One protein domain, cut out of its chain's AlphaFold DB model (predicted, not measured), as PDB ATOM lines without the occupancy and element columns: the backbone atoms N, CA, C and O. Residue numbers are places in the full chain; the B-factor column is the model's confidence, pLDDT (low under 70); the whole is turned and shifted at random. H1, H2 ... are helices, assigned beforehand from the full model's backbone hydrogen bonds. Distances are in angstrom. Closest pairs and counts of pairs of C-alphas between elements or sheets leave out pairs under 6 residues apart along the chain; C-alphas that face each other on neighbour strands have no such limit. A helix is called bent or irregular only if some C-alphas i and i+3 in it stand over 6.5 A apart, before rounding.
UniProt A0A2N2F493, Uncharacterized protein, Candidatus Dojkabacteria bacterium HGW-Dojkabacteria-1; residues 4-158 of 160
ATOM      1  N   ALA A   4     209.617 208.445 206.223       58.94
ATOM      2  CA  ALA A   4     209.383 207.062 206.633       58.94
ATOM      3  C   ALA A   4     208.798 206.909 208.059       58.94
ATOM      4  O   ALA A   4     207.804 206.193 208.193       58.94
ATOM      5  N   PRO A   5     209.294 207.605 209.108       58.41
ATOM      6  CA  PRO A   5     208.685 207.552 210.442       58.41
ATOM      7  C   PRO A   5     207.283 208.177 210.494       58.41
ATOM      8  O   PRO A   5     206.398 207.672 211.181       58.41
ATOM      9  N   GLN A   6     207.056 209.261 209.743       59.34
ATOM     10  CA  GLN A   6     205.745 209.918 209.664       59.34
ATOM     11  C   GLN A   6     204.706 209.009 208.993       59.34
ATOM     12  O   GLN A   6     203.567 208.946 209.452       59.34
ATOM     13  N   ASN A   7     205.106 208.237 207.980       68.88
ATOM     14  CA  ASN A   7     204.219 207.285 207.321       68.88
ATOM     15  C   ASN A   7     203.872 206.085 208.208       68.88
ATOM     16  O   ASN A   7     202.709 205.724 208.266       68.88
ATOM     17  N   MET A   8     204.806 205.522 208.985       75.44
ATOM     18  CA  MET A   8     204.455 204.436 209.921       75.44
ATOM     19  C   MET A   8     203.402 204.867 210.954       75.44
ATOM     20  O   MET A   8     202.518 204.086 211.296       75.44
ATOM     21  N   SER A   9     203.459 206.121 211.421       75.06
ATOM     22  CA  SER A   9     202.487 206.648 212.390       75.06
ATOM     23  C   SER A   9     201.046 206.644 211.869       75.06
ATOM     24  O   SER A   9     200.125 206.398 212.645       75.06
ATOM     25  N   SER A  10     200.845 206.859 210.564       77.69
ATOM     26  CA  SER A  10     199.516 206.865 209.946       77.69
ATOM     27  C   SER A  10     198.983 205.456 209.673       77.69
ATOM     28  O   SER A  10     197.773 205.279 209.551       77.69
ATOM     29  N   LEU A  11     199.857 204.443 209.629       80.25
ATOM     30  CA  LEU A  11     199.455 203.038 209.504       80.25
ATOM     31  C   LEU A  11     198.817 202.516 210.798       80.25
ATOM     32  O   LEU A  11     197.855 201.764 210.734       80.25
ATOM     33  N   ILE A  12     199.312 202.974 211.950       77.75
ATOM     34  CA  ILE A  12     198.854 202.569 213.292       77.75
ATOM     35  C   ILE A  12     197.431 203.083 213.598       77.75
ATOM     36  O   ILE A  12     196.731 202.527 214.434       77.75
ATOM     37  N   GLN A  13     196.977 204.142 212.924       65.38
ATOM     38  CA  GLN A  13     195.692 204.793 213.209       65.38
ATOM     39  C   GLN A  13     194.466 204.115 212.567       65.38
ATOM     40  O   GLN A  13     193.358 204.616 212.742       65.38
ATOM     41  N   ASN A  14     194.632 203.029 211.798       54.31
ATOM     42  CA  ASN A  14     193.561 202.492 210.945       54.31
ATOM     43  C   ASN A  14     192.699 201.368 211.546       54.31
ATOM     44  O   ASN A  14     191.695 201.020 210.927       54.31
ATOM     45  N   ASP A  15     193.001 200.861 212.742       56.78
ATOM     46  CA  ASP A  15     192.188 199.818 213.385       56.78
ATOM     47  C   ASP A  15     191.184 200.422 214.375       56.78
ATOM     48  O   ASP A  15     191.406 200.525 215.582       56.78
ATOM     49  N   GLY A  16     190.064 200.885 213.813       63.53
ATOM     50  CA  GLY A  16     189.059 201.679 214.519       63.53
ATOM     51  C   GLY A  16     188.207 200.915 215.532       63.53
ATOM     52  O   GLY A  16     187.792 201.521 216.510       63.53
ATOM     53  N   ASP A  17     187.959 199.613 215.359       75.62
ATOM     54  CA  ASP A  17     186.934 198.925 216.164       75.62
ATOM     55  C   ASP A  17     187.499 198.330 217.467       75.62
ATOM     56  O   ASP A  17     187.015 198.641 218.554       75.62
ATOM     57  N   LEU A  18     188.571 197.531 217.395       81.31
ATOM     58  CA  LEU A  18     189.161 196.884 218.581       81.31
ATOM     59  C   LEU A  18     189.823 197.886 219.533       81.31
ATOM     60  O   LEU A  18     189.690 197.774 220.754       81.31
ATOM     61  N   LEU A  19     190.530 198.879 218.984       86.12
ATOM     62  CA  LEU A  19     191.123 199.941 219.789       86.12
ATOM     63  C   LEU A  19     190.030 200.758 220.485       86.12
ATOM     64  O   LEU A  19     190.150 201.034 221.679       86.12
ATOM     65  N   GLN A  20     188.948 201.097 219.776       87.88
ATOM     66  CA  GLN A  20     187.838 201.850 220.354       87.88
ATOM     67  C   GLN A  20     187.142 201.066 221.467       87.88
ATOM     68  O   GLN A  20     186.953 201.620 222.545       87.88
ATOM     69  N   GLU A  21     186.839 199.778 221.272       90.19
ATOM     70  CA  GLU A  21     186.262 198.932 222.330       90.19
ATOM     71  C   GLU A  21     187.132 198.928 223.595       90.19
ATOM     72  O   GLU A  21     186.632 198.977 224.727       90.19
ATOM     73  N   LYS A  22     188.454 198.912 223.415       89.94
ATOM     74  CA  LYS A  22     189.402 198.891 224.527       89.94
ATOM     75  C   LYS A  22     189.501 200.229 225.241       89.94
ATOM     76  O   LYS A  22     189.504 200.262 226.475       89.94
ATOM     77  N   LEU A  23     189.541 201.324 224.486       92.62
ATOM     78  CA  LEU A  23     189.491 202.672 225.040       92.62
ATOM     79  C   LEU A  23     188.158 202.921 225.754       92.62
ATOM     80  O   LEU A  23     188.166 203.492 226.839       92.62
ATOM     81  N   ASP A  24     187.038 202.417 225.238       93.75
ATOM     82  CA  ASP A  24     185.725 202.521 225.882       93.75
ATOM     83  C   ASP A  24     185.678 201.768 227.219       93.75
ATOM     84  O   ASP A  24     185.125 202.272 228.204       93.75
ATOM     85  N   SER A  25     186.267 200.566 227.287       94.50
ATOM     86  CA  SER A  25     186.421 199.838 228.555       94.50
ATOM     87  C   SER A  25     187.274 200.634 229.539       94.50
ATOM     88  O   SER A  25     186.873 200.844 230.683       94.50
ATOM     89  N   PHE A  26     188.412 201.153 229.076       95.88
ATOM     90  CA  PHE A  26     189.312 201.945 229.904       95.88
ATOM     91  C   PHE A  26     188.650 203.234 230.420       95.88
ATOM     92  O   PHE A  26     188.773 203.560 231.599       95.88
ATOM     93  N   VAL A  27     187.865 203.927 229.591       96.19
ATOM     94  CA  VAL A  27     187.066 205.094 229.998       96.19
ATOM     95  C   VAL A  27     186.110 204.733 231.134       96.19
ATOM     96  O   VAL A  27     186.047 205.464 232.124       96.19
ATOM     97  N   LYS A  28     185.395 203.603 231.043       95.62
ATOM     98  CA  LYS A  28     184.494 203.144 232.117       95.62
ATOM     99  C   LYS A  28     185.249 202.868 233.415       95.62
ATOM    100  O   LYS A  28     184.752 203.202 234.489       95.62
ATOM    101  N   GLU A  29     186.447 202.299 233.332       95.19
ATOM    102  CA  GLU A  29     187.291 202.059 234.505       95.19
ATOM    103  C   GLU A  29     187.748 203.375 235.152       95.19
ATOM    104  O   GLU A  29     187.603 203.546 236.364       95.19
ATOM    105  N   LEU A  30     188.191 204.355 234.360       94.38
ATOM    106  CA  LEU A  30     188.553 205.687 234.860       94.38
ATOM    107  C   LEU A  30     187.356 206.424 235.487       94.38
ATOM    108  O   LEU A  30     187.506 207.085 236.518       94.38
ATOM    109  N   GLN A  31     186.159 206.281 234.914       94.19
ATOM    110  CA  GLN A  31     184.915 206.796 235.501       94.19
ATOM    111  C   GLN A  31     184.570 206.097 236.820       94.19
ATOM    112  O   GLN A  31     184.140 206.756 237.764       94.19
ATOM    113  N   GLY A  32     184.791 204.782 236.920       91.50
ATOM    114  CA  GLY A  32     184.665 204.027 238.172       91.50
ATOM    115  C   GLY A  32     185.659 204.496 239.238       91.50
ATOM    116  O   GLY A  32     185.351 204.515 240.429       91.50
ATOM    117  N   LEU A  33     186.822 204.983 238.804       89.88
ATOM    118  CA  LEU A  33     187.781 205.706 239.631       89.88
ATOM    119  C   LEU A  33     187.391 207.185 239.828       89.88
ATOM    120  O   LEU A  33     188.158 207.944 240.400       89.88
ATOM    121  N   GLY A  34     186.206 207.643 239.440       90.19
ATOM    122  CA  GLY A  34     185.719 208.992 239.744       90.19
ATOM    123  C   GLY A  34     186.498 210.130 239.080       90.19
ATOM    124  O   GLY A  34     186.478 211.246 239.599       90.19
ATOM    125  N   LEU A  35     187.199 209.868 237.972       92.56
ATOM    126  CA  LEU A  35     187.822 210.924 237.172       92.56
ATOM    127  C   LEU A  35     186.764 211.706 236.385       92.56
ATOM    128  O   LEU A  35     185.732 211.165 235.980       92.56
ATOM    129  N   THR A  36     187.036 212.989 236.142       94.75
ATOM    130  CA  THR A  36     186.176 213.841 235.313       94.75
ATOM    131  C   THR A  36     186.369 213.549 233.825       94.75
ATOM    132  O   THR A  36     187.398 213.016 233.408       94.75
ATOM    133  N   ALA A  37     185.396 213.942 232.997       94.19
ATOM    134  CA  ALA A  37     185.480 213.770 231.546       94.19
ATOM    135  C   ALA A  37     186.737 214.424 230.937       94.19
ATOM    136  O   ALA A  37     187.401 213.810 230.111       94.19
ATOM    137  N   GLU A  38     187.110 215.620 231.403       95.19
ATOM    138  CA  GLU A  38     188.304 216.346 230.941       95.19
ATOM    139  C   GLU A  38     189.613 215.623 231.311       95.19
ATOM    140  O   GLU A  38     190.538 215.520 230.501       95.19
ATOM    141  N   GLN A  39     189.689 215.065 232.526       93.56
ATOM    142  CA  GLN A  39     190.840 214.262 232.950       93.56
ATOM    143  C   GLN A  39     190.963 212.994 232.108       93.56
ATOM    144  O   GLN A  39     192.059 212.642 231.674       93.56
ATOM    145  N   ILE A  40     189.836 212.327 231.857       95.25
ATOM    146  CA  ILE A  40     189.779 211.125 231.026       95.25
ATOM    147  C   ILE A  40     190.242 211.445 229.606       95.25
ATOM    148  O   ILE A  40     191.118 210.759 229.094       95.25
ATOM    149  N   GLU A  41     189.721 212.503 228.986       93.75
ATOM    150  CA  GLU A  41     190.118 212.920 227.637       93.75
ATOM    151  C   GLU A  41     191.627 213.194 227.544       93.75
ATOM    152  O   GLU A  41     192.299 212.729 226.618       93.75
ATOM    153  N   THR A  42     192.185 213.871 228.551       94.56
ATOM    154  CA  THR A  42     193.628 214.134 228.643       94.56
ATOM    155  C   THR A  42     194.434 212.835 228.735       94.56
ATOM    156  O   THR A  42     195.433 212.669 228.031       94.56
ATOM    157  N   ILE A  43     193.994 211.893 229.574       94.19
ATOM    158  CA  ILE A  43     194.648 210.590 229.745       94.19
ATOM    159  C   ILE A  43     194.595 209.785 228.447       94.19
ATOM    160  O   ILE A  43     195.627 209.283 228.013       94.19
ATOM    161  N   ILE A  44     193.431 209.695 227.800       93.94
ATOM    162  CA  ILE A  44     193.247 208.943 226.552       93.94
ATOM    163  C   ILE A  44     194.118 209.526 225.436       93.94
ATOM    164  O   ILE A  44     194.818 208.788 224.740       93.94
ATOM    165  N   THR A  45     194.146 210.852 225.301       91.62
ATOM    166  CA  THR A  45     194.981 211.540 224.305       91.62
ATOM    167  C   THR A  45     196.471 211.290 224.556       91.62
ATOM    168  O   THR A  45     197.230 211.002 223.632       91.62
ATOM    169  N   SER A  46     196.904 211.351 225.818       92.94
ATOM    170  CA  SER A  46     198.296 211.083 226.190       92.94
ATOM    171  C   SER A  46     198.683 209.618 225.969       92.94
ATOM    172  O   SER A  46     199.754 209.325 225.428       92.94
ATOM    173  N   LEU A  47     197.797 208.688 226.337       94.00
ATOM    174  CA  LEU A  47     198.003 207.252 226.195       94.00
ATOM    175  C   LEU A  47     198.128 206.860 224.726       94.00
ATOM    176  O   LEU A  47     199.101 206.210 224.362       94.00
ATOM    177  N   THR A  48     197.197 207.299 223.879       90.81
ATOM    178  CA  THR A  48     197.215 207.002 222.436       90.81
ATOM    179  C   THR A  48     198.462 207.579 221.764       90.81
ATOM    180  O   THR A  48     199.173 206.862 221.060       90.81
ATOM    181  N   ALA A  49     198.827 208.831 222.062       90.69
ATOM    182  CA  ALA A  49     200.056 209.434 221.547       90.69
ATOM    183  C   ALA A  49     201.321 208.678 222.000       90.69
ATOM    184  O   ALA A  49     202.274 208.522 221.230       90.69
ATOM    185  N   THR A  50     201.341 208.202 223.246       93.06
ATOM    186  CA  THR A  50     202.451 207.412 223.795       93.06
ATOM    187  C   THR A  50     202.512 206.027 223.158       93.06
ATOM    188  O   THR A  50     203.599 205.592 222.774       93.06
ATOM    189  N   ALA A  51     201.368 205.370 222.967       92.81
ATOM    190  CA  ALA A  51     201.268 204.070 222.320       92.81
ATOM    191  C   ALA A  51     201.818 204.122 220.891       92.81
ATOM    192  O   ALA A  51     202.676 203.312 220.538       92.81
ATOM    193  N   THR A  52     201.426 205.122 220.096       90.75
ATOM    194  CA  THR A  52     201.948 205.313 218.733       90.75
ATOM    195  C   THR A  52     203.463 205.505 218.733       90.75
ATOM    196  O   THR A  52     204.169 204.859 217.960       90.75
ATOM    197  N   LYS A  53     204.000 206.339 219.635       91.00
ATOM    198  CA  LYS A  53     205.456 206.549 219.754       91.00
ATOM    199  C   LYS A  53     206.201 205.271 220.127       91.00
ATOM    200  O   LYS A  53     207.218 204.967 219.510       91.00
ATOM    201  N   GLN A  54     205.705 204.522 221.110       93.69
ATOM    202  CA  GLN A  54     206.324 203.265 221.530       93.69
ATOM    203  C   GLN A  54     206.236 202.194 220.440       93.69
ATOM    204  O   GLN A  54     207.203 201.469 220.224       93.69
ATOM    205  N   THR A  55     205.127 202.147 219.704       93.12
ATOM    206  CA  THR A  55     204.939 201.231 218.570       93.12
ATOM    207  C   THR A  55     205.948 201.537 217.467       93.12
ATOM    208  O   THR A  55     206.675 200.647 217.037       93.12
ATOM    209  N   MET A  56     206.094 202.809 217.081       90.69
ATOM    210  CA  MET A  56     207.116 203.225 216.113       90.69
ATOM    211  C   MET A  56     208.534 202.902 216.588       90.69
ATOM    212  O   MET A  56     209.339 202.400 215.805       90.69
ATOM    213  N   ALA A  57     208.851 203.167 217.858       91.25
ATOM    214  CA  ALA A  57     210.161 202.847 218.420       91.25
ATOM    215  C   ALA A  57     210.431 201.335 218.385       91.25
ATOM    216  O   ALA A  57     211.525 200.911 218.014       91.25
ATOM    217  N   LYS A  58     209.419 200.519 218.704       92.75
ATOM    218  CA  LYS A  58     209.507 199.060 218.642       92.75
ATOM    219  C   LYS A  58     209.760 198.583 217.216       92.75
ATOM    220  O   LYS A  58     210.706 197.834 217.010       92.75
ATOM    221  N   ILE A  59     208.982 199.051 216.243       91.31
ATOM    222  CA  ILE A  59     209.162 198.711 214.822       91.31
ATOM    223  C   ILE A  59     210.551 199.126 214.338       91.31
ATOM    224  O   ILE A  59     211.255 198.316 213.746       91.31
ATOM    225  N   SER A  60     210.975 200.351 214.652       89.12
ATOM    226  CA  SER A  60     212.298 200.855 214.262       89.12
ATOM    227  C   SER A  60     213.419 199.996 214.845       89.12
ATOM    228  O   SER A  60     214.392 199.726 214.163       89.12
ATOM    229  N   SER A  61     213.267 199.506 216.081       91.44
ATOM    230  CA  SER A  61     214.254 198.613 216.708       91.44
ATOM    231  C   SER A  61     214.304 197.203 216.108       91.44
ATOM    232  O   SER A  61     215.242 196.460 216.382       91.44
ATOM    233  N   LEU A  62     213.279 196.812 215.342       91.88
ATOM    234  CA  LEU A  62     213.214 195.516 214.665       91.88
ATOM    235  C   LEU A  62     213.832 195.561 213.265       91.88
ATOM    236  O   LEU A  62     214.205 194.508 212.751       91.88
ATOM    237  N   MET A  63     213.917 196.743 212.658       90.69
ATOM    238  CA  MET A  63     214.519 196.946 211.344       90.69
ATOM    239  C   MET A  63     216.017 197.192 211.492       90.69
ATOM    240  O   MET A  63     216.430 198.035 212.288       90.69
ATOM    241  N   ASP A  64     216.825 196.470 210.723       90.69
ATOM    242  CA  ASP A  64     218.211 196.876 210.499       90.69
ATOM    243  C   ASP A  64     218.304 198.018 209.466       90.69
ATOM    244  O   ASP A  64     217.303 198.444 208.882       90.69
ATOM    245  N   ASP A  65     219.515 198.543 209.260       89.75
ATOM    246  CA  ASP A  65     219.750 199.678 208.360       89.75
ATOM    247  C   ASP A  65     219.358 199.360 206.903       89.75
ATOM    248  O   ASP A  65     218.832 200.224 206.199       89.75
ATOM    249  N   GLU A  66     219.580 198.124 206.438       91.75
ATOM    250  CA  GLU A  66     219.239 197.710 205.073       91.75
ATOM    251  C   GLU A  66     217.718 197.614 204.900       91.75
ATOM    252  O   GLU A  66     217.154 198.115 203.924       91.75
ATOM    253  N   GLU A  67     217.028 197.008 205.862       90.75
ATOM    254  CA  GLU A  67     215.572 196.915 205.898       90.75
ATOM    255  C   GLU A  67     214.916 198.293 205.987       90.75
ATOM    256  O   GLU A  67     213.907 198.536 205.318       90.75
ATOM    257  N   PHE A  68     215.495 199.209 206.765       89.12
ATOM    258  CA  PHE A  68     215.000 200.574 206.882       89.12
ATOM    259  C   PHE A  68     215.140 201.351 205.566       89.12
ATOM    260  O   PHE A  68     214.186 202.002 205.128       89.12
ATOM    261  N   GLU A  69     216.285 201.246 204.886       89.56
ATOM    262  CA  GLU A  69     216.477 201.860 203.566       89.56
ATOM    263  C   GLU A  69     215.559 201.234 202.506       89.56
ATOM    264  O   GLU A  69     214.962 201.942 201.691       89.56
ATOM    265  N   ASN A  70     215.352 199.916 202.544       90.25
ATOM    266  CA  ASN A  70     214.398 199.235 201.667       90.25
ATOM    267  C   ASN A  70     212.957 199.704 201.910       90.25
ATOM    268  O   ASN A  70     212.219 199.951 200.952       90.25
ATOM    269  N   TRP A  71     212.561 199.876 203.173       90.00
ATOM    270  CA  TRP A  71     211.262 200.435 203.538       90.00
ATOM    271  C   TRP A  71     211.094 201.860 203.008       90.00
ATOM    272  O   TRP A  71     210.081 202.173 202.379       90.00
ATOM    273  N   LYS A  72     212.098 202.716 203.210       88.38
ATOM    274  CA  LYS A  72     212.092 204.099 202.725       88.38
ATOM    275  C   LYS A  72     211.946 204.161 201.206       88.38
ATOM    276  O   LYS A  72     211.036 204.822 200.717       88.38
ATOM    277  N   ASN A  73     212.757 203.398 200.473       89.94
ATOM    278  CA  ASN A  73     212.676 203.314 199.015       89.94
ATOM    279  C   ASN A  73     211.297 202.838 198.545       89.94
ATOM    280  O   ASN A  73     210.743 203.377 197.588       89.94
ATOM    281  N   PHE A  74     210.720 201.844 199.222       90.25
ATOM    282  CA  PHE A  74     209.383 201.354 198.910       90.25
ATOM    283  C   PHE A  74     208.314 202.436 199.105       90.25
ATOM    284  O   PHE A  74     207.490 202.657 198.217       90.25
ATOM    285  N   VAL A  75     208.347 203.155 200.223       86.94
ATOM    286  CA  VAL A  75     207.433 204.271 200.498       86.94
ATOM    287  C   VAL A  75     207.597 205.394 199.466       86.94
ATOM    288  O   VAL A  75     206.601 205.887 198.932       86.94
ATOM    289  N   ASP A  76     208.836 205.738 199.116       87.75
ATOM    290  CA  ASP A  76     209.162 206.799 198.155       87.75
ATOM    291  C   ASP A  76     208.713 206.470 196.718       87.75
ATOM    292  O   ASP A  76     208.551 207.374 195.896       87.75
ATOM    293  N   THR A  77     208.417 205.200 196.409       87.62
ATOM    294  CA  THR A  77     207.812 204.813 195.118       87.62
ATOM    295  C   THR A  77     206.339 205.219 194.977       87.62
ATOM    296  O   THR A  77     205.763 205.068 193.898       87.62
ATOM    297  N   GLY A  78     205.722 205.749 196.039       84.19
ATOM    298  CA  GLY A  78     204.312 206.144 196.057       84.19
ATOM    299  C   GLY A  78     203.358 205.007 196.433       84.19
ATOM    300  O   GLY A  78     202.184 205.044 196.057       84.19
ATOM    301  N   ALA A  79     203.847 203.995 197.156       86.62
ATOM    302  CA  ALA A  79     203.018 202.915 197.681       86.62
ATOM    303  C   ALA A  79     201.882 203.472 198.555       86.62
ATOM    304  O   ALA A  79     202.103 204.329 199.411       86.62
ATOM    305  N   ASN A  80     200.661 202.974 198.366       87.12
ATOM    306  CA  ASN A  80     199.517 203.394 199.177       87.12
ATOM    307  C   ASN A  80     199.523 202.732 200.569       87.12
ATOM    308  O   ASN A  80     200.245 201.765 200.811       87.12
ATOM    309  N   THR A  81     198.679 203.222 201.478       84.62
ATOM    310  CA  THR A  81     198.565 202.739 202.867       84.62
ATOM    311  C   THR A  81     198.377 201.223 202.968       84.62
ATOM    312  O   THR A  81     199.039 200.580 203.775       84.62
ATOM    313  N   ALA A  82     197.527 200.626 202.127       86.19
ATOM    314  CA  ALA A  82     197.281 199.184 202.162       86.19
ATOM    315  C   ALA A  82     198.528 198.381 201.754       86.19
ATOM    316  O   ALA A  82     198.854 197.370 202.372       86.19
ATOM    317  N   GLN A  83     199.262 198.845 200.741       89.62
ATOM    318  CA  GLN A  83     200.522 198.227 200.322       89.62
ATOM    319  C   GLN A  83     201.601 198.363 201.405       89.62
ATOM    320  O   GLN A  83     202.317 197.402 201.680       89.62
ATOM    321  N   GLN A  84     201.678 199.532 202.048       90.19
ATOM    322  CA  GLN A  84     202.557 199.786 203.189       90.19
ATOM    323  C   GLN A  84     202.257 198.854 204.368       90.19
ATOM    324  O   GLN A  84     203.182 198.225 204.879       90.19
ATOM    325  N   LEU A  85     200.983 198.674 204.729       89.12
ATOM    326  CA  LEU A  85     200.562 197.731 205.771       89.12
ATOM    327  C   LEU A  85     200.962 196.290 205.449       89.12
ATOM    328  O   LEU A  85     201.521 195.612 206.301       89.12
ATOM    329  N   VAL A  86     200.733 195.821 204.219       90.69
ATOM    330  CA  VAL A  86     201.078 194.442 203.825       90.69
ATOM    331  C   VAL A  86     202.580 194.180 203.947       90.69
ATOM    332  O   VAL A  86     202.986 193.142 204.474       90.69
ATOM    333  N   VAL A  87     203.414 195.104 203.461       91.50
ATOM    334  CA  VAL A  87     204.876 194.957 203.525       91.50
ATOM    335  C   VAL A  87     205.363 195.016 204.970       91.50
ATOM    336  O   VAL A  87     206.149 194.159 205.378       91.50
ATOM    337  N   LEU A  88     204.856 195.972 205.750       91.12
ATOM    338  CA  LEU A  88     205.223 196.122 207.152       91.12
ATOM    339  C   LEU A  88     204.801 194.899 207.973       91.12
ATOM    340  O   LEU A  88     205.635 194.319 208.660       91.12
ATOM    341  N   ASN A  89     203.556 194.438 207.838       92.69
ATOM    342  CA  ASN A  89     203.071 193.241 208.530       92.69
ATOM    343  C   ASN A  89     203.875 192.004 208.149       92.69
ATOM    344  O   ASN A  89     204.196 191.202 209.016       92.69
ATOM    345  N   ARG A  90     204.277 191.852 206.882       93.38
ATOM    346  CA  ARG A  90     205.144 190.737 206.481       93.38
ATOM    347  C   ARG A  90     206.508 190.788 207.172       93.38
ATOM    348  O   ARG A  90     207.002 189.747 207.599       93.38
ATOM    349  N   LEU A  91     207.113 191.970 207.281       92.44
ATOM    350  CA  LEU A  91     208.375 192.149 208.001       92.44
ATOM    351  C   LEU A  91     208.212 191.826 209.493       92.44
ATOM    352  O   LEU A  91     209.022 191.089 210.052       92.44
ATOM    353  N   LEU A  92     207.151 192.335 210.122       93.69
ATOM    354  CA  LEU A  92     206.883 192.133 211.546       93.69
ATOM    355  C   LEU A  92     206.569 190.670 211.872       93.69
ATOM    356  O   LEU A  92     207.162 190.125 212.805       93.69
ATOM    357  N   LEU A  93     205.746 190.005 211.057       94.56
ATOM    358  CA  LEU A  93     205.434 188.582 211.197       94.56
ATOM    359  C   LEU A  93     206.701 187.731 211.095       94.56
ATOM    360  O   LEU A  93     206.921 186.872 211.935       94.56
ATOM    361  N   ASN A  94     207.590 188.015 210.139       93.81
ATOM    362  CA  ASN A  94     208.844 187.269 209.999       93.81
ATOM    363  C   ASN A  94     209.793 187.428 211.200       93.81
ATOM    364  O   ASN A  94     210.607 186.542 211.453       93.81
ATOM    365  N   LYS A  95     209.748 188.570 211.897       93.94
ATOM    366  CA  LYS A  95     210.670 188.881 213.004       93.94
ATOM    367  C   LYS A  95     210.113 188.557 214.380       93.94
ATOM    368  O   LYS A  95     210.886 188.358 215.315       93.94
ATOM    369  N   THR A  96     208.796 188.597 214.531       94.75
ATOM    370  CA  THR A  96     208.143 188.581 215.845       94.75
ATOM    371  C   THR A  96     206.934 187.660 215.923       94.75
ATOM    372  O   THR A  96     206.361 187.548 217.003       94.75
ATOM    373  N   ASP A  97     206.535 187.034 214.809       95.56
ATOM    374  CA  ASP A  97     205.283 186.283 214.658       95.56
ATOM    375  C   ASP A  97     204.017 187.115 214.951       95.56
ATOM    376  O   ASP A  97     202.948 186.567 215.216       95.56
ATOM    377  N   LYS A  98     204.124 188.450 214.895       94.69
ATOM    378  CA  LYS A  98     203.038 189.402 215.161       94.69
ATOM    379  C   LYS A  98     202.934 190.433 214.047       94.69
ATOM    380  O   LYS A  98     203.944 190.845 213.478       94.69
ATOM    381  N   ASP A  99     201.713 190.850 213.745       92.81
ATOM    382  CA  ASP A  99     201.448 191.991 212.874       92.81
ATOM    383  C   ASP A  99     201.510 193.320 213.650       92.81
ATOM    384  O   ASP A  99     201.734 193.360 214.866       92.81
ATOM    385  N   LEU A 100     201.371 194.424 212.913       91.50
ATOM    386  CA  LEU A 100     201.382 195.778 213.455       91.50
ATOM    387  C   LEU A 100     200.332 195.960 214.553       91.50
ATOM    388  O   LEU A 100     200.656 196.503 215.610       91.50
ATOM    389  N   ASP A 101     199.113 195.489 214.308       89.56
ATOM    390  CA  ASP A 101     197.974 195.701 215.196       89.56
ATOM    391  C   ASP A 101     198.167 194.935 216.502       89.56
ATOM    392  O   ASP A 101     198.020 195.505 217.581       89.56
ATOM    393  N   THR A 102     198.639 193.687 216.442       92.12
ATOM    394  CA  THR A 102     198.977 192.909 217.640       92.12
ATOM    395  C   THR A 102     200.049 193.611 218.476       92.12
ATOM    396  O   THR A 102     199.901 193.738 219.691       92.12
ATOM    397  N   ILE A 103     201.123 194.107 217.846       93.69
ATOM    398  CA  ILE A 103     202.185 194.839 218.557       93.69
ATOM    399  C   ILE A 103     201.634 196.122 219.187       93.69
ATOM    400  O   ILE A 103     201.957 196.433 220.337       93.69
ATOM    401  N   HIS A 104     200.815 196.871 218.449       92.94
ATOM    402  CA  HIS A 104     200.225 198.110 218.940       92.94
ATOM    403  C   HIS A 104     199.298 197.857 220.133       92.94
ATOM    404  O   HIS A 104     199.416 198.530 221.158       92.94
ATOM    405  N   MET A 105     198.435 196.844 220.040       92.31
ATOM    406  CA  MET A 105     197.503 196.480 221.103       92.31
ATOM    407  C   MET A 105     198.224 196.001 222.363       92.31
ATOM    408  O   MET A 105     197.863 196.418 223.457       92.31
ATOM    409  N   GLU A 106     199.305 195.224 222.251       94.25
ATOM    410  CA  GLU A 106     200.110 194.843 223.425       94.25
ATOM    411  C   GLU A 106     200.697 196.058 224.159       94.25
ATOM    412  O   GLU A 106     200.758 196.086 225.392       94.25
ATOM    413  N   ILE A 107     201.107 197.084 223.410       95.06
ATOM    414  CA  ILE A 107     201.610 198.340 223.973       95.06
ATOM    415  C   ILE A 107     200.478 199.123 224.647       95.06
ATOM    416  O   ILE A 107     200.649 199.587 225.776       95.06
ATOM    417  N   VAL A 108     199.324 199.256 223.986       94.56
ATOM    418  CA  VAL A 108     198.132 199.903 224.555       94.56
ATOM    419  C   VAL A 108     197.724 199.217 225.860       94.56
ATOM    420  O   VAL A 108     197.483 199.894 226.857       94.56
ATOM    421  N   ASP A 109     197.735 197.888 225.899       94.81
ATOM    422  CA  ASP A 109     197.387 197.086 227.072       94.81
ATOM    423  C   ASP A 109     198.323 197.338 228.244       94.81
ATOM    424  O   ASP A 109     197.871 197.554 229.374       94.81
ATOM    425  N   GLY A 110     199.627 197.359 227.970       96.12
ATOM    426  CA  GLY A 110     200.634 197.707 228.963       96.12
ATOM    427  C   GLY A 110     200.418 199.112 229.525       96.12
ATOM    428  O   GLY A 110     200.436 199.303 230.742       96.12
ATOM    429  N   LEU A 111     200.156 200.089 228.654       96.38
ATOM    430  CA  LEU A 111     199.934 201.476 229.058       96.38
ATOM    431  C   LEU A 111     198.645 201.656 229.864       96.38
ATOM    432  O   LEU A 111     198.672 202.362 230.874       96.38
ATOM    433  N   ILE A 112     197.546 201.005 229.471       95.94
ATOM    434  CA  ILE A 112     196.274 201.039 230.211       95.94
ATOM    435  C   ILE A 112     196.490 200.478 231.613       95.94
ATOM    436  O   ILE A 112     196.151 201.130 232.600       95.94
ATOM    437  N   LYS A 113     197.111 199.297 231.711       95.50
ATOM    438  CA  LYS A 113     197.366 198.640 232.995       95.50
ATOM    439  C   LYS A 113     198.214 199.511 233.921       95.50
ATOM    440  O   LYS A 113     197.867 199.666 235.090       95.50
ATOM    441  N   ASN A 114     199.298 200.087 233.401       94.81
ATOM    442  CA  ASN A 114     200.169 200.967 234.179       94.81
ATOM    443  C   ASN A 114     199.411 202.214 234.643       94.81
ATOM    444  O   ASN A 114     199.423 202.527 235.826       94.81
ATOM    445  N   THR A 115     198.665 202.856 233.743       94.69
ATOM    446  CA  THR A 115     197.896 204.067 234.067       94.69
ATOM    447  C   THR A 115     196.850 203.803 235.150       94.69
ATOM    448  O   THR A 115     196.732 204.580 236.097       94.69
ATOM    449  N   LEU A 116     196.108 202.694 235.057       93.69
ATOM    450  CA  LEU A 116     195.136 202.308 236.083       93.69
ATOM    451  C   LEU A 116     195.811 202.032 237.429       93.69
ATOM    452  O   LEU A 116     195.313 202.481 238.461       93.69
ATOM    453  N   SER A 117     196.948 201.330 237.416       92.88
ATOM    454  CA  SER A 117     197.729 201.058 238.624       92.88
ATOM    455  C   SER A 117     198.215 202.351 239.277       92.88
ATOM    456  O   SER A 117     198.062 202.514 240.484       92.88
ATOM    457  N   ASP A 118     198.751 203.287 238.497       92.19
ATOM    458  CA  ASP A 118     199.266 204.560 239.005       92.19
ATOM    459  C   ASP A 118     198.149 205.407 239.623       92.19
ATOM    460  O   ASP A 118     198.300 205.942 240.721       92.19
ATOM    461  N   ILE A 119     196.985 205.475 238.971       90.81
ATOM    462  CA  ILE A 119     195.822 206.201 239.496       90.81
ATOM    463  C   ILE A 119     195.302 205.552 240.784       90.81
ATOM    464  O   ILE A 119     194.976 206.263 241.740       90.81
ATOM    465  N   ALA A 120     195.215 204.220 240.828       88.44
ATOM    466  CA  ALA A 120     194.799 203.497 242.025       88.44
ATOM    467  C   ALA A 120     195.770 203.743 243.190       88.44
ATOM    468  O   ALA A 120     195.325 204.064 244.291       88.44
ATOM    469  N   ASN A 121     197.078 203.697 242.922       88.94
ATOM    470  CA  ASN A 121     198.122 203.973 243.904       88.94
ATOM    471  C   ASN A 121     198.032 205.408 244.437       88.94
ATOM    472  O   ASN A 121     198.040 205.605 245.647       88.94
ATOM    473  N   ILE A 122     197.875 206.412 243.566       87.88
ATOM    474  CA  ILE A 122     197.724 207.820 243.978       87.88
ATOM    475  C   ILE A 122     196.483 208.008 244.855       87.88
ATOM    476  O   ILE A 122     196.515 208.747 245.839       87.88
ATOM    477  N   LYS A 123     195.372 207.349 244.517       85.62
ATOM    478  CA  LYS A 123     194.145 207.404 245.320       85.62
ATOM    479  C   LYS A 123     194.312 206.770 246.689       85.62
ATOM    480  O   LYS A 123     193.879 207.371 247.669       85.62
ATOM    481  N   ASP A 124     194.918 205.591 246.749       87.25
ATOM    482  CA  ASP A 124     195.231 204.914 248.006       87.25
ATOM    483  C   ASP A 124     196.128 205.794 248.889       87.25
ATOM    484  O   ASP A 124     195.798 206.050 250.044       87.25
ATOM    485  N   LEU A 125     197.182 206.378 248.310       86.62
ATOM    486  CA  LEU A 125     198.067 207.324 248.993       86.62
ATOM    487  C   LEU A 125     197.316 208.554 249.513       86.62
ATOM    488  O   LEU A 125     197.481 208.930 250.669       86.62
ATOM    489  N   ASN A 126     196.449 209.159 248.700       85.94
ATOM    490  CA  ASN A 126     195.646 210.306 249.124       85.94
ATOM    491  C   ASN A 126     194.689 209.949 250.269       85.94
ATOM    492  O   ASN A 126     194.520 210.745 251.192       85.94
ATOM    493  N   LEU A 127     194.086 208.756 250.240       86.12
ATOM    494  CA  LEU A 127     193.246 208.263 251.332       86.12
ATOM    495  C   LEU A 127     194.066 208.043 252.606       86.12
ATOM    496  O   LEU A 127     193.667 208.516 253.671       86.12
ATOM    497  N   LYS A 128     195.228 207.392 252.500       87.56
ATOM    498  CA  LYS A 128     196.166 207.192 253.612       87.56
ATOM    499  C   LYS A 128     196.576 208.520 254.237       87.56
ATOM    500  O   LYS A 128     196.360 208.705 255.430       87.56
ATOM    501  N   ILE A 129     197.025 209.478 253.424       85.56
ATOM    502  CA  ILE A 129     197.387 210.831 253.869       85.56
ATOM    503  C   ILE A 129     196.194 211.538 254.524       85.56
ATOM    504  O   ILE A 129     196.360 212.165 255.565       85.56
ATOM    505  N   SER A 130     194.980 211.419 253.973       86.31
ATOM    506  CA  SER A 130     193.782 212.046 254.560       86.31
ATOM    507  C   SER A 130     193.384 211.471 255.927       86.31
ATOM    508  O   SER A 130     192.701 212.142 256.697       86.31
ATOM    509  N   ASN A 131     193.827 210.247 256.233       88.56
ATOM    510  CA  ASN A 131     193.603 209.568 257.510       88.56
ATOM    511  C   ASN A 131     194.718 209.824 258.538       88.56
ATOM    512  O   ASN A 131     194.645 209.293 259.657       88.56
ATOM    513  N   LEU A 132     195.755 210.579 258.166       90.06
ATOM    514  CA  LEU A 132     196.788 211.039 259.082       90.06
ATOM    515  C   LEU A 132     196.315 212.291 259.824       90.06
ATOM    516  O   LEU A 132     195.658 213.175 259.272       90.06
ATOM    517  N   SER A 133     196.685 212.380 261.094       91.69
ATOM    518  CA  SER A 133     196.594 213.611 261.868       91.69
ATOM    519  C   SER A 133     197.604 214.654 261.363       91.69
ATOM    520  O   SER A 133     198.619 214.299 260.757       91.69
ATOM    521  N   PRO A 134     197.389 215.954 261.636       91.81
ATOM    522  CA  PRO A 134     198.343 216.998 261.260       91.81
ATOM    523  C   PRO A 134     199.766 216.756 261.790       91.81
ATOM    524  O   PRO A 134     200.734 217.064 261.101       91.81
ATOM    525  N   GLU A 135     199.892 216.173 262.986       91.50
ATOM    526  CA  GLU A 135     201.181 215.828 263.599       91.50
ATOM    527  C   GLU A 135     201.886 214.691 262.845       91.50
ATOM    528  O   GLU A 135     203.088 214.763 262.596       91.50
ATOM    529  N   GLU A 136     201.140 213.662 262.430       91.06
ATOM    530  CA  GLU A 136     201.668 212.561 261.614       91.06
ATOM    531  C   GLU A 136     202.111 213.047 260.229       91.06
ATOM    532  O   GLU A 136     203.158 212.623 259.744       91.06
ATOM    533  N   VAL A 137     201.365 213.971 259.611       89.88
ATOM    534  CA  VAL A 137     201.745 214.576 258.323       89.88
ATOM    535  C   VAL A 137     203.059 215.347 258.442       89.88
ATOM    536  O   VAL A 137     203.931 215.194 257.589       89.88
ATOM    537  N   GLU A 138     203.214 216.166 259.483       91.69
ATOM    538  CA  GLU A 138     204.438 216.947 259.685       91.69
ATOM    539  C   GLU A 138     205.641 216.037 259.942       91.69
ATOM    540  O   GLU A 138     206.703 216.213 259.345       91.69
ATOM    541  N   LYS A 139     205.448 214.990 260.752       91.44
ATOM    542  CA  LYS A 139     206.485 213.993 261.020       91.44
ATOM    543  C   LYS A 139     206.880 213.220 259.758       91.44
ATOM    544  O   LYS A 139     208.067 213.034 259.517       91.44
ATOM    545  N   ALA A 140     205.915 212.799 258.938       89.38
ATOM    546  CA  ALA A 140     206.191 212.118 257.674       89.38
ATOM    547  C   ALA A 140     206.954 213.021 256.692       89.38
ATOM    548  O   ALA A 140     207.910 212.569 256.070       89.38
ATOM    549  N   LYS A 141     206.584 214.305 256.586       91.06
ATOM    550  CA  LYS A 141     207.319 215.279 255.761       91.06
ATOM    551  C   LYS A 141     208.758 215.447 256.218       91.06
ATOM    552  O   LYS A 141     209.655 215.407 255.389       91.06
ATOM    553  N   GLN A 142     208.971 215.585 257.522       94.06
ATOM    554  CA  GLN A 142     210.307 215.767 258.070       94.06
ATOM    555  C   GLN A 142     211.209 214.556 257.783       94.06
ATOM    556  O   GLN A 142     212.352 214.733 257.384       94.06
ATOM    557  N   LEU A 143     210.671 213.334 257.873       92.69
ATOM    558  CA  LEU A 143     211.402 212.120 257.494       92.69
ATOM    559  C   LEU A 143     211.734 212.074 255.996       92.69
ATOM    560  O   LEU A 143     212.846 211.696 255.638       92.69
ATOM    561  N   LEU A 144     210.817 212.501 255.121       91.62
ATOM    562  CA  LEU A 144     211.096 212.609 253.683       91.62
ATOM    563  C   LEU A 144     212.193 213.640 253.383       91.62
ATOM    564  O   LEU A 144     213.060 213.370 252.552       91.62
ATOM    565  N   ASP A 145     212.167 214.790 254.060       93.69
ATOM    566  CA  ASP A 145     213.174 215.850 253.916       93.69
ATOM    567  C   ASP A 145     214.555 215.400 254.426       93.69
ATOM    568  O   ASP A 145     215.580 215.744 253.834       93.69
ATOM    569  N   ASP A 146     214.580 214.570 255.473       94.12
ATOM    570  CA  ASP A 146     215.792 213.964 256.034       94.12
ATOM    571  C   ASP A 146     216.288 212.739 255.227       94.12
ATOM    572  O   ASP A 146     217.365 212.200 255.502       94.12
ATOM    573  N   GLY A 147     215.538 212.304 254.205       92.56
ATOM    574  CA  GLY A 147     215.860 211.155 253.350       92.56
ATOM    575  C   GLY A 147     215.515 209.782 253.945       92.56
ATOM    576  O   GLY A 147     215.910 208.758 253.385       92.56
ATOM    577  N   ASP A 148     214.772 209.738 255.053       92.25
ATOM    578  CA  ASP A 148     214.240 208.516 255.664       92.25
ATOM    579  C   ASP A 148     212.886 208.133 255.044       92.25
ATOM    580  O   ASP A 148     211.807 208.303 255.621       92.25
ATOM    581  N   TYR A 149     212.950 207.611 253.818       90.56
ATOM    582  CA  TYR A 149     211.766 207.185 253.072       90.56
ATOM    583  C   TYR A 149     211.032 206.011 253.733       90.56
ATOM    584  O   TYR A 149     209.808 205.952 253.666       90.56
ATOM    585  N   GLU A 150     211.755 205.097 254.387       90.06
ATOM    586  CA  GLU A 150     211.163 203.931 255.056       90.06
ATOM    587  C   GLU A 150     210.418 204.349 256.333       90.06
ATOM    588  O   GLU A 150     209.305 203.888 256.589       90.06
ATOM    589  N   GLY A 151     210.980 205.283 257.108       88.81
ATOM    590  CA  GLY A 151     210.302 205.878 258.256       88.81
ATOM    591  C   GLY A 151     209.052 206.669 257.860       88.81
ATOM    592  O   GLY A 151     208.020 206.563 258.527       88.81
ATOM    593  N   ALA A 152     209.115 207.431 256.763       88.69
ATOM    594  CA  ALA A 152     207.952 208.139 256.232       88.69
ATOM    595  C   ALA A 152     206.848 207.172 255.771       88.69
ATOM    596  O   ALA A 152     205.673 207.391 256.078       88.69
ATOM    597  N   ASP A 153     207.218 206.085 255.089       88.81
ATOM    598  CA  ASP A 153     206.278 205.078 254.592       88.81
ATOM    599  C   ASP A 153     205.543 204.361 255.738       88.81
ATOM    600  O   ASP A 153     204.320 204.227 255.693       88.81
ATOM    601  N   LYS A 154     206.238 204.026 256.837       91.50
ATOM    602  CA  LYS A 154     205.606 203.451 258.041       91.50
ATOM    603  C   LYS A 154     204.526 204.350 258.634       91.50
ATOM    604  O   LYS A 154     203.457 203.866 259.004       91.50
ATOM    605  N   ILE A 155     204.767 205.663 258.690       89.25
ATOM    606  CA  ILE A 155     203.762 206.623 259.171       89.25
ATOM    607  C   ILE A 155     202.563 206.652 258.221       89.25
ATOM    608  O   ILE A 155     201.423 206.561 258.673       89.25
ATOM    609  N   ILE A 156     202.811 206.749 256.912       87.25
ATOM    610  CA  ILE A 156     201.760 206.836 255.889       87.25
ATOM    611  C   ILE A 156     200.893 205.569 255.872       87.25
ATOM    612  O   ILE A 156     199.670 205.666 255.750       87.25
ATOM    613  N   ASN A 157     201.497 204.392 256.044       87.44
ATOM    614  CA  ASN A 157     200.799 203.106 256.045       87.44
ATOM    615  C   ASN A 157     200.276 202.680 257.430       87.44
ATOM    616  O   ASN A 157     199.556 201.686 257.518       87.44
ATOM    617  N   LYS A 158     200.571 203.444 258.492       84.38
ATOM    618  CA  LYS A 158     200.283 203.093 259.898       84.38
ATOM    619  C   LYS A 158     200.837 201.719 260.290       84.38
ATOM    620  O   LYS A 158     200.166 200.939 260.964       84.38
TER     621      LYS A 158
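Overview. This is residues 4 to 158 of the 160 residues of an uncharacterized protein of Candidatus Dojkabacteria bacterium HGW-Dojkabacteria-1 (UniProt A0A2N2F493). One long helix, H6, is the shaft of this model: H2 and H3 pack on its first half, H1, H4 and H5 make a cluster at and beyond its beginning, with H4 apart from H6 itself, and at its far end the small helical hairpin of H7 and H8 makes a separate head. H3 crosses the shaft, H2 runs beside its first half, and H1, H4 and H5 gather at its beginning. The printed part has 155 residues with eight named helices, H1 to H8 in that order, and no named strand; the class is all helix. It is only just loose, close to extended, with a radius of gyration of the C-alphas of 22.1 A and spans of 70 by 33 by 24 A.

Along the chain. Find C-alpha 4 at (209.383, 207.062, 206.633); from there H1 runs through residues 4 to 14, neither bent nor irregular, but only just: C-alphas 11 and 14 are 6.1 A apart. Next come H2, residues 16 to 32, 24.2 A long, and H3, residues 37 to 62, 37.2 A long. H4 holds residues 65 to 76 and H5 residues 81 to 96, 21.5 A long. Look for C-alpha 100 at (201.382, 195.778, 213.455), where H6 begins; it runs 44.9 A to residue 130. H7, residues 134 to 145, and H8, residues 149 to 157, follow, and C-alpha 157 is at (200.799, 203.106, 256.045).

Arrangement. Start at H6, the hub, which touches five other helices. Its residues 103 to 112 touch H3 at residues 47 to 55, opposite ways at a steep tilt of 44 degrees; the closest C-alphas, Thr 55 and His 104, are 5.7 A apart. H2 only just touches H6, with 3 pairs of C-alphas within 8 A, the closest Phe 26 and Ile 112 at 7.0 A, the same way at a shallow tilt of 6 degrees. H5 touches H6 at residue 100, about perpendicular at 76 degrees, with C-alphas 89 and 100 closest at 5.8 A. H1 and H4 only just touch, with 3 pairs within 8 A; C-alphas 4 and 72 are closest, at 5.6 A. Farther on, H6 touches H8 with residues 125 to 129 alone; C-alphas 128 and 156 are closest, at 6.1 A. H7 and H8 form a hairpin, opposite ways at a shallow tilt of 23 degrees, with C-alphas 140 and 152 closest at 4.6 A; both are apart from H1 to H5. Every O i to N i+4 pair is within hydrogen-bond range in H2 to H8; in H1, 4 of 7 are.

Size, cuts and confidence. Look at Thr 77 and Glu 135 for the two C-alphas farthest apart, 69.7 A. Helix packing is mostly crossed, helices meeting at wide angles: 2 of 11 touching pairs are at a shallow tilt. The printed part has no cut, and its links between helices are tight. Mean pLDDT of the printed part is 89.1; residues 4 to 7 and 13 to 16 are under 70.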